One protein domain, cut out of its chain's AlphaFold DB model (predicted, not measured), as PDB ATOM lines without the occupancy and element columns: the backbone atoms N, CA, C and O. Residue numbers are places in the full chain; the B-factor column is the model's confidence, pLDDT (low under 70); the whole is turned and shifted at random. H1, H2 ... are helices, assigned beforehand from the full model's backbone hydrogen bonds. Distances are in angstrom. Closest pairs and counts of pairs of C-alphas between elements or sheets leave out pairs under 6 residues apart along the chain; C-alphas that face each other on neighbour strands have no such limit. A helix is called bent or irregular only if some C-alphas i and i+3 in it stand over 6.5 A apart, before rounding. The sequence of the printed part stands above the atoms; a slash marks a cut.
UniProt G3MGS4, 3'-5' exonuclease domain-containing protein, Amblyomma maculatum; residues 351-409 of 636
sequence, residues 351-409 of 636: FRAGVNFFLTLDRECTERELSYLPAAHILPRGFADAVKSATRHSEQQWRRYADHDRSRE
ATOM      1  N   PHE A 351     -25.599  -3.600  -9.193       94.69
ATOM      2  CA  PHE A 351     -25.814  -2.330  -8.491       94.69
ATOM      3  C   PHE A 351     -25.713  -1.128  -9.442       94.69
ATOM      4  O   PHE A 351     -26.644  -0.332  -9.526       94.69
ATOM      5  N   ARG A 352     -24.635  -1.044 -10.234       94.44
ATOM      6  CA  ARG A 352     -24.417   0.024 -11.225       94.44
ATOM      7  C   ARG A 352     -25.528   0.071 -12.282       94.44
ATOM      8  O   ARG A 352     -25.931   1.159 -12.674       94.44
ATOM      9  N   ALA A 353     -26.072  -1.075 -12.699       93.00
ATOM     10  CA  ALA A 353     -27.224  -1.119 -13.603       93.00
ATOM     11  C   ALA A 353     -28.505  -0.538 -12.971       93.00
ATOM     12  O   ALA A 353     -29.208   0.228 -13.627       93.00
ATOM     13  N   GLY A 354     -28.782  -0.850 -11.698       94.62
ATOM     14  CA  GLY A 354     -29.911  -0.272 -10.958       94.62
ATOM     15  C   GLY A 354     -29.767   1.237 -10.716       94.62
ATOM     16  O   GLY A 354     -30.724   1.981 -10.912       94.62
ATOM     17  N   VAL A 355     -28.560   1.700 -10.370       95.19
ATOM     18  CA  VAL A 355     -28.253   3.137 -10.228       95.19
ATOM     19  C   VAL A 355     -28.429   3.868 -11.560       95.19
ATOM     20  O   VAL A 355     -29.102   4.892 -11.600       95.19
ATOM     21  N   ASN A 356     -27.895   3.327 -12.661       94.31
ATOM     22  CA  ASN A 356     -28.069   3.925 -13.986       94.31
ATOM     23  C   ASN A 356     -29.550   4.031 -14.376       94.31
ATOM     24  O   ASN A 356     -29.952   5.072 -14.880       94.31
ATOM     25  N   PHE A 357     -30.360   3.004 -14.092       93.69
ATOM     26  CA  PHE A 357     -31.802   3.026 -14.349       93.69
ATOM     27  C   PHE A 357     -32.518   4.160 -13.587       93.69
ATOM     28  O   PHE A 357     -33.367   4.831 -14.169       93.69
ATOM     29  N   PHE A 358     -32.155   4.439 -12.328       93.31
ATOM     30  CA  PHE A 358     -32.685   5.607 -11.603       93.31
ATOM     31  C   PHE A 358     -32.155   6.943 -12.149       93.31
ATOM     32  O   PHE A 358     -32.918   7.897 -12.238       93.31
ATOM     33  N   LEU A 359     -30.888   7.017 -12.577       94.00
ATOM     34  CA  LEU A 359     -30.322   8.226 -13.198       94.00
ATOM     35  C   LEU A 359     -30.945   8.564 -14.565       94.00
ATOM     36  O   LEU A 359     -30.865   9.716 -14.991       94.00
ATOM     37  N   THR A 360     -31.521   7.578 -15.260       91.75
ATOM     38  CA  THR A 360     -32.267   7.778 -16.513       91.75
ATOM     39  C   THR A 360     -33.751   8.060 -16.287       91.75
ATOM     40  O   THR A 360     -34.309   8.842 -17.045       91.75
ATOM     41  N   LEU A 361     -34.383   7.455 -15.268       89.00
ATOM     42  CA  LEU A 361     -35.847   7.370 -15.115       89.00
ATOM     43  C   LEU A 361     -36.559   8.723 -15.286       89.00
ATOM     44  O   LEU A 361     -37.196   8.959 -16.307       89.00
ATOM     45  N   ASP A 362     -36.405   9.622 -14.318       88.88
ATOM     46  CA  ASP A 362     -37.106  10.911 -14.313       88.88
ATOM     47  C   ASP A 362     -36.515  11.880 -15.356       88.88
ATOM     48  O   ASP A 362     -37.185  12.797 -15.822       88.88
ATOM     49  N   ARG A 363     -35.244  11.675 -15.731       90.88
ATOM     50  CA  ARG A 363     -34.483  12.534 -16.650       90.88
ATOM     51  C   ARG A 363     -34.890  12.359 -18.114       90.88
ATOM     52  O   ARG A 363     -34.750  13.296 -18.895       90.88
ATOM     53  N   GLU A 364     -35.303  11.154 -18.496       89.12
ATOM     54  CA  GLU A 364     -35.563  10.770 -19.891       89.12
ATOM     55  C   GLU A 364     -37.053  10.510 -20.171       89.12
ATOM     56  O   GLU A 364     -37.437  10.356 -21.330       89.12
ATOM     57  N   CYS A 365     -37.907  10.532 -19.142       88.38
ATOM     58  CA  CYS A 365     -39.357  10.610 -19.299       88.38
ATOM     59  C   CYS A 365     -39.811  11.986 -19.816       88.38
ATOM     60  O   CYS A 365     -39.326  13.033 -19.389       88.38
ATOM     61  N   THR A 366     -40.833  11.997 -20.672       89.81
ATOM     62  CA  THR A 366     -41.604  13.215 -20.968       89.81
ATOM     63  C   THR A 366     -42.474  13.628 -19.773       89.81
ATOM     64  O   THR A 366     -42.826  12.792 -18.940       89.81
ATOM     65  N   GLU A 367     -42.924  14.890 -19.717       88.94
ATOM     66  CA  GLU A 367     -43.862  15.378 -18.680       88.94
ATOM     67  C   GLU A 367     -45.099  14.482 -18.512       88.94
ATOM     68  O   GLU A 367     -45.603  14.275 -17.407       88.94
ATOM     69  N   ARG A 368     -45.577  13.899 -19.618       88.00
ATOM     70  CA  ARG A 368     -46.706  12.971 -19.602       88.00
ATOM     71  C   ARG A 368     -46.349  11.643 -18.936       88.00
ATOM     72  O   ARG A 368     -47.174  11.097 -18.210       88.00
ATOM     73  N   GLU A 369     -45.152  11.119 -19.166       86.69
ATOM     74  CA  GLU A 369     -44.699   9.859 -18.570       86.69
ATOM     75  C   GLU A 369     -44.354  10.017 -17.088       86.69
ATOM     76  O   GLU A 369     -44.695   9.130 -16.308       86.69
ATOM     77  N   LEU A 370     -43.816  11.175 -16.678       87.06
ATOM     78  CA  LEU A 370     -43.642  11.535 -15.265       87.06
ATOM     79  C   LEU A 370     -44.961  11.414 -14.482       87.06
ATOM     80  O   LEU A 370     -44.964  10.904 -13.364       87.06
ATOM     81  N   SER A 371     -46.101  11.782 -15.083       87.75
ATOM     82  CA  SER A 371     -47.425  11.641 -14.444       87.75
ATOM     83  C   SER A 371     -47.892  10.188 -14.231       87.75
ATOM     84  O   SER A 371     -48.849   9.953 -13.491       87.75
ATOM     85  N   TYR A 372     -47.227   9.209 -14.858       86.50
ATOM     86  CA  TYR A 372     -47.495   7.773 -14.708       86.50
ATOM     87  C   TYR A 372     -46.423   7.029 -13.890       86.50
ATOM     88  O   TYR A 372     -46.574   5.824 -13.654       86.50
ATOM     89  N   LEU A 373     -45.350   7.701 -13.453       86.25
ATOM     90  CA  LEU A 373     -44.358   7.098 -12.565       86.25
ATOM     91  C   LEU A 373     -44.960   6.834 -11.171       86.25
ATOM     92  O   LEU A 373     -45.795   7.603 -10.688       86.25
ATOM     93  N   PRO A 374     -44.572   5.735 -10.498       88.19
ATOM     94  CA  PRO A 374     -45.037   5.462  -9.149       88.19
ATOM     95  C   PRO A 374     -44.344   6.387  -8.136       88.19
ATOM     96  O   PRO A 374     -43.230   6.853  -8.362       88.19
ATOM     97  N   ALA A 375     -44.986   6.621  -6.989       88.31
ATOM     98  CA  ALA A 375     -44.413   7.434  -5.915       88.31
ATOM     99  C   ALA A 375     -43.044   6.893  -5.456       88.31
ATOM    100  O   ALA A 375     -42.866   5.682  -5.362       88.31
ATOM    101  N   ALA A 376     -42.112   7.778  -5.087       86.94
ATOM    102  CA  ALA A 376     -40.688   7.465  -4.875       86.94
ATOM    103  C   ALA A 376     -40.351   6.371  -3.828       86.94
ATOM    104  O   ALA A 376     -39.221   5.895  -3.781       86.94
ATOM    105  N   HIS A 377     -41.310   5.950  -2.996       90.25
ATOM    106  CA  HIS A 377     -41.161   4.820  -2.066       90.25
ATOM    107  C   HIS A 377     -41.513   3.450  -2.689       90.25
ATOM    108  O   HIS A 377     -41.379   2.417  -2.036       90.25
ATOM    109  N   ILE A 378     -41.987   3.428  -3.938       91.69
ATOM    110  CA  ILE A 378     -42.404   2.242  -4.691       91.69
ATOM    111  C   ILE A 378     -41.372   1.980  -5.788       91.69
ATOM    112  O   ILE A 378     -41.060   2.864  -6.581       91.69
ATOM    113  N   LEU A 379     -40.876   0.743  -5.879       90.75
ATOM    114  CA  LEU A 379     -39.890   0.374  -6.893       90.75
ATOM    115  C   LEU A 379     -40.480   0.499  -8.320       90.75
ATOM    116  O   LEU A 379     -41.467  -0.183  -8.621       90.75
ATOM    117  N   PRO A 380     -39.888   1.306  -9.221       90.50
ATOM    118  CA  PRO A 380     -40.399   1.481 -10.576       90.50
ATOM    119  C   PRO A 380     -40.381   0.191 -11.400       90.50
ATOM    120  O   PRO A 380     -39.450  -0.623 -11.341       90.50
ATOM    121  N   ARG A 381     -41.425   0.014 -12.218       84.50
ATOM    122  CA  ARG A 381     -41.544  -1.128 -13.134       84.50
ATOM    123  C   ARG A 381     -40.386  -1.093 -14.134       84.50
ATOM    124  O   ARG A 381     -40.073  -0.044 -14.683       84.50
ATOM    125  N   GLY A 382     -39.742  -2.238 -14.351       88.25
ATOM    126  CA  GLY A 382     -38.549  -2.356 -15.192       88.25
ATOM    127  C   GLY A 382     -37.212  -2.349 -14.438       88.25
ATOM    128  O   GLY A 382     -36.257  -2.904 -14.972       88.25
ATOM    129  N   PHE A 383     -37.126  -1.868 -13.185       92.12
ATOM    130  CA  PHE A 383     -35.867  -1.906 -12.409       92.12
ATOM    131  C   PHE A 383     -35.288  -3.328 -12.316       92.12
ATOM    132  O   PHE A 383     -34.108  -3.563 -12.582       92.12
ATOM    133  N   ALA A 384     -36.140  -4.304 -11.986       90.56
ATOM    134  CA  ALA A 384     -35.740  -5.706 -11.884       90.56
ATOM    135  C   ALA A 384     -35.207  -6.261 -13.216       90.56
ATOM    136  O   ALA A 384     -34.311  -7.102 -13.217       90.56
ATOM    137  N   ASP A 385     -35.726  -5.787 -14.347       89.38
ATOM    138  CA  ASP A 385     -35.336  -6.269 -15.670       89.38
ATOM    139  C   ASP A 385     -34.107  -5.528 -16.206       89.38
ATOM    140  O   ASP A 385     -33.272  -6.155 -16.856       89.38
ATOM    141  N   ALA A 386     -33.900  -4.262 -15.827       88.75
ATOM    142  CA  ALA A 386     -32.632  -3.556 -16.004       88.75
ATOM    143  C   ALA A 386     -31.490  -4.295 -15.282       88.75
ATOM    144  O   ALA A 386     -30.487  -4.645 -15.912       88.75
ATOM    145  N   VAL A 387     -31.676  -4.644 -14.002       90.31
ATOM    146  CA  VAL A 387     -30.687  -5.396 -13.207       90.31
ATOM    147  C   VAL A 387     -30.418  -6.796 -13.786       90.31
ATOM    148  O   VAL A 387     -29.254  -7.179 -13.907       90.31
ATOM    149  N   LYS A 388     -31.451  -7.542 -14.215       84.88
ATOM    150  CA  LYS A 388     -31.279  -8.839 -14.910       84.88
ATOM    151  C   LYS A 388     -30.606  -8.693 -16.279       84.88
ATOM    152  O   LYS A 388     -29.823  -9.551 -16.678       84.88
ATOM    153  N   SER A 389     -30.899  -7.626 -17.030       82.00
ATOM    154  CA  SER A 389     -30.337  -7.429 -18.375       82.00
ATOM    155  C   SER A 389     -28.811  -7.314 -18.343       82.00
ATOM    156  O   SER A 389     -28.133  -7.866 -19.213       82.00
ATOM    157  N   ALA A 390     -28.268  -6.704 -17.285       79.50
ATOM    158  CA  ALA A 390     -26.835  -6.543 -17.069       79.50
ATOM    159  C   ALA A 390     -26.075  -7.877 -16.931       79.50
ATOM    160  O   ALA A 390     -24.861  -7.911 -17.160       79.50
ATOM    161  N   THR A 391     -26.755  -8.982 -16.601       68.69
ATOM    162  CA  THR A 391     -26.149 -10.316 -16.463       68.69
ATOM    163  C   THR A 391     -26.527 -11.304 -17.569       68.69
ATOM    164  O   THR A 391     -26.199 -12.474 -17.454       68.69
ATOM    165  N   ARG A 392     -27.069 -10.861 -18.716       62.97
ATOM    166  CA  ARG A 392     -27.417 -11.735 -19.871       62.97
ATOM    167  C   ARG A 392     -26.287 -12.605 -20.466       62.97
ATOM    168  O   ARG A 392     -26.572 -13.476 -21.278       62.97
ATOM    169  N   HIS A 393     -25.028 -12.407 -20.068       62.44
ATOM    170  CA  HIS A 393     -23.889 -13.267 -20.437       62.44
ATOM    171  C   HIS A 393     -23.466 -14.251 -19.321       62.44
ATOM    172  O   HIS A 393     -22.477 -14.972 -19.480       62.44
ATOM    173  N   SER A 394     -24.205 -14.306 -18.204       61.75
ATOM    174  CA  SER A 394     -23.894 -15.112 -17.014       61.75
ATOM    175  C   SER A 394     -23.732 -16.597 -17.319       61.75
ATOM    176  O   SER A 394     -22.817 -17.206 -16.787       61.75
ATOM    177  N   GLU A 395     -24.526 -17.177 -18.225       59.19
ATOM    178  CA  GLU A 395     -24.381 -18.584 -18.621       59.19
ATOM    179  C   GLU A 395     -22.985 -18.918 -19.164       59.19
ATOM    180  O   GLU A 395     -22.435 -19.975 -18.856       59.19
ATOM    181  N   GLN A 396     -22.393 -18.037 -19.976       65.44
ATOM    182  CA  GLN A 396     -21.063 -18.276 -20.545       65.44
ATOM    183  C   GLN A 396     -19.980 -18.121 -19.473       65.44
ATOM    184  O   GLN A 396     -19.037 -18.911 -19.426       65.44
ATOM    185  N   GLN A 397     -20.147 -17.145 -18.576       67.56
ATOM    186  CA  GLN A 397     -19.277 -16.941 -17.418       67.56
ATOM    187  C   GLN A 397     -19.363 -18.119 -16.427       67.56
ATOM    188  O   GLN A 397     -18.332 -18.613 -15.974       67.56
ATOM    189  N   TRP A 398     -20.565 -18.642 -16.180       71.06
ATOM    190  CA  TRP A 398     -20.812 -19.825 -15.359       71.06
ATOM    191  C   TRP A 398     -20.176 -21.084 -15.954       71.06
ATOM    192  O   TRP A 398     -19.479 -21.795 -15.239       71.06
ATOM    193  N   ARG A 399     -20.324 -21.337 -17.264       69.31
ATOM    194  CA  ARG A 399     -19.665 -22.478 -17.933       69.31
ATOM    195  C   ARG A 399     -18.138 -22.406 -17.782       69.31
ATOM    196  O   ARG A 399     -17.535 -23.366 -17.311       69.31
ATOM    197  N   ARG A 400     -17.524 -21.238 -18.042       71.19
ATOM    198  CA  ARG A 400     -16.080 -20.996 -17.811       71.19
ATOM    199  C   ARG A 400     -15.642 -21.291 -16.366       71.19
ATOM    200  O   ARG A 400     -14.494 -21.675 -16.146       71.19
ATOM    201  N   TYR A 401     -16.516 -21.077 -15.383       73.06
ATOM    202  CA  TYR A 401     -16.247 -21.355 -13.971       73.06
ATOM    203  C   TYR A 401     -16.420 -22.845 -13.626       73.06
ATOM    204  O   TYR A 401     -15.495 -23.448 -13.079       73.06
ATOM    205  N   ALA A 402     -17.547 -23.451 -14.001       68.38
ATOM    206  CA  ALA A 402     -17.875 -24.847 -13.712       68.38
ATOM    207  C   ALA A 402     -16.923 -25.842 -14.400       68.38
ATOM    208  O   ALA A 402     -16.498 -26.818 -13.780       68.38
ATOM    209  N   ASP A 403     -16.527 -25.582 -15.651       71.44
ATOM    210  CA  ASP A 403     -15.588 -26.444 -16.380       71.44
ATOM    211  C   ASP A 403     -14.200 -26.466 -15.717       71.44
ATOM    212  O   ASP A 403     -13.506 -27.484 -15.749       71.44
ATOM    213  N   HIS A 404     -13.792 -25.368 -15.070       66.00
ATOM    214  CA  HIS A 404     -12.525 -25.296 -14.344       66.00
ATOM    215  C   HIS A 404     -12.557 -26.045 -12.998       66.00
ATOM    216  O   HIS A 404     -11.547 -26.652 -12.633       66.00
ATOM    217  N   ASP A 405     -13.682 -26.006 -12.276       67.12
ATOM    218  CA  ASP A 405     -13.878 -26.744 -11.016       67.12
ATOM    219  C   ASP A 405     -13.826 -28.259 -11.275       67.12
ATOM    220  O   ASP A 405     -12.969 -28.952 -10.722       67.12
ATOM    221  N   ARG A 406     -14.611 -28.743 -12.249       63.88
ATOM    222  CA  ARG A 406     -14.585 -30.140 -12.730       63.88
ATOM    223  C   ARG A 406     -13.186 -30.572 -13.159       63.88
ATOM    224  O   ARG A 406     -12.649 -31.559 -12.668       63.88
ATOM    225  N   SER A 407     -12.516 -29.736 -13.959       66.69
ATOM    226  CA  SER A 407     -11.121 -29.949 -14.372       66.69
ATOM    227  C   SER A 407     -10.123 -30.006 -13.203       66.69
ATOM    228  O   SER A 407      -8.934 -30.243 -13.437       66.69
ATOM    229  N   ARG A 408     -10.520 -29.728 -11.957       65.31
ATOM    230  CA  ARG A 408      -9.722 -29.953 -10.743       65.31
ATOM    231  C   ARG A 408     -10.202 -31.156  -9.943       65.31
ATOM    232  O   ARG A 408      -9.334 -31.902  -9.497       65.31
ATOM    233  N   GLU A 409     -11.510 -31.378  -9.830       57.03
ATOM    234  CA  GLU A 409     -12.087 -32.621  -9.300       57.03
ATOM    235  C   GLU A 409     -11.494 -33.842 -10.019       57.03
ATOM    236  O   GLU A 409     -10.889 -34.698  -9.374       57.03
TER     237      GLU A 409
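What this domain is: This is residues 351 to 409 of the 636 residues of the protein "3'-5' exonuclease domain-containing protein" of Amblyomma maculatum (UniProt G3MGS4). A small helical body continues into a long free arm: H1 leads away to H2, a wide loop folds back to H3, which crosses the first half of H1 steeply, and H4 then sticks out of the body as a helical tail. This tail, residues 392 to 409, makes much of the length, and residues 374 to 379 of the loop also stand free. The printed part has 59 residues with four named helices, H1, H2, H3 and H4 in that order, and no named strand; the class is all helix. The whole is extended, with a radius of gyration of the C-alphas of 17.7 A and spans of 57 by 19 by 14 A.

Where its parts are: H1 comprises residues 351 to 364, from C-alpha 351 at (-25.814, -2.330, -8.491) to C-alpha 364, a length of 19.9 A. It is irregular: C-alphas 359 and 362 are 7.4 A apart. H2 follows as residues 367 to 370, 5.1 A long. Residues 371 to 382 hold no named element. H3 comprises residues 383 to 389, 9.8 A long, and begins with C-alpha 383 at (-35.867, -1.906, -12.409). H4, residues 394 to 409, is the longest helix by residues and measures 22.5 A, ending with C-alpha 409 at (-12.087, -32.621, -9.300).

How they stand to each other: H1 and H2 are close but not clearly touching; their closest C-alphas, those of Asp 362 and Leu 370, are 6.6 A apart. H1 touches H3 with residues 351 to 357 alone, and the closest C-alphas, those of Ala 353 and Val 387, are 5.5 A apart. These two helices run opposite ways at a steep tilt of 57 degrees. H2 and H3 are apart. H4 touches no helix: it is apart from H1, H2 and H3. Every O i to N i+4 pair is within hydrogen-bond range in H3, against 8 of 10 in H1 and 11 of 12 in H4; H2 is too short for such a pair.

The domain as a whole: The two C-alphas farthest apart, those of Glu 367 and Glu 409, are 58.3 A apart. Without the stretches that stand free, the body has 35 residues and spans 31 by 15 by 10 A. The printed part has no cut. The links from H1 to H2 and from H3 to H4 are tight, and the link from H2 to H3 is long, with 12 residues. The mean pLDDT of the printed part is 82.1; residues 391 to 397, 399, 402 and 404 to 409 are under 70, and the mean of H4 is 67.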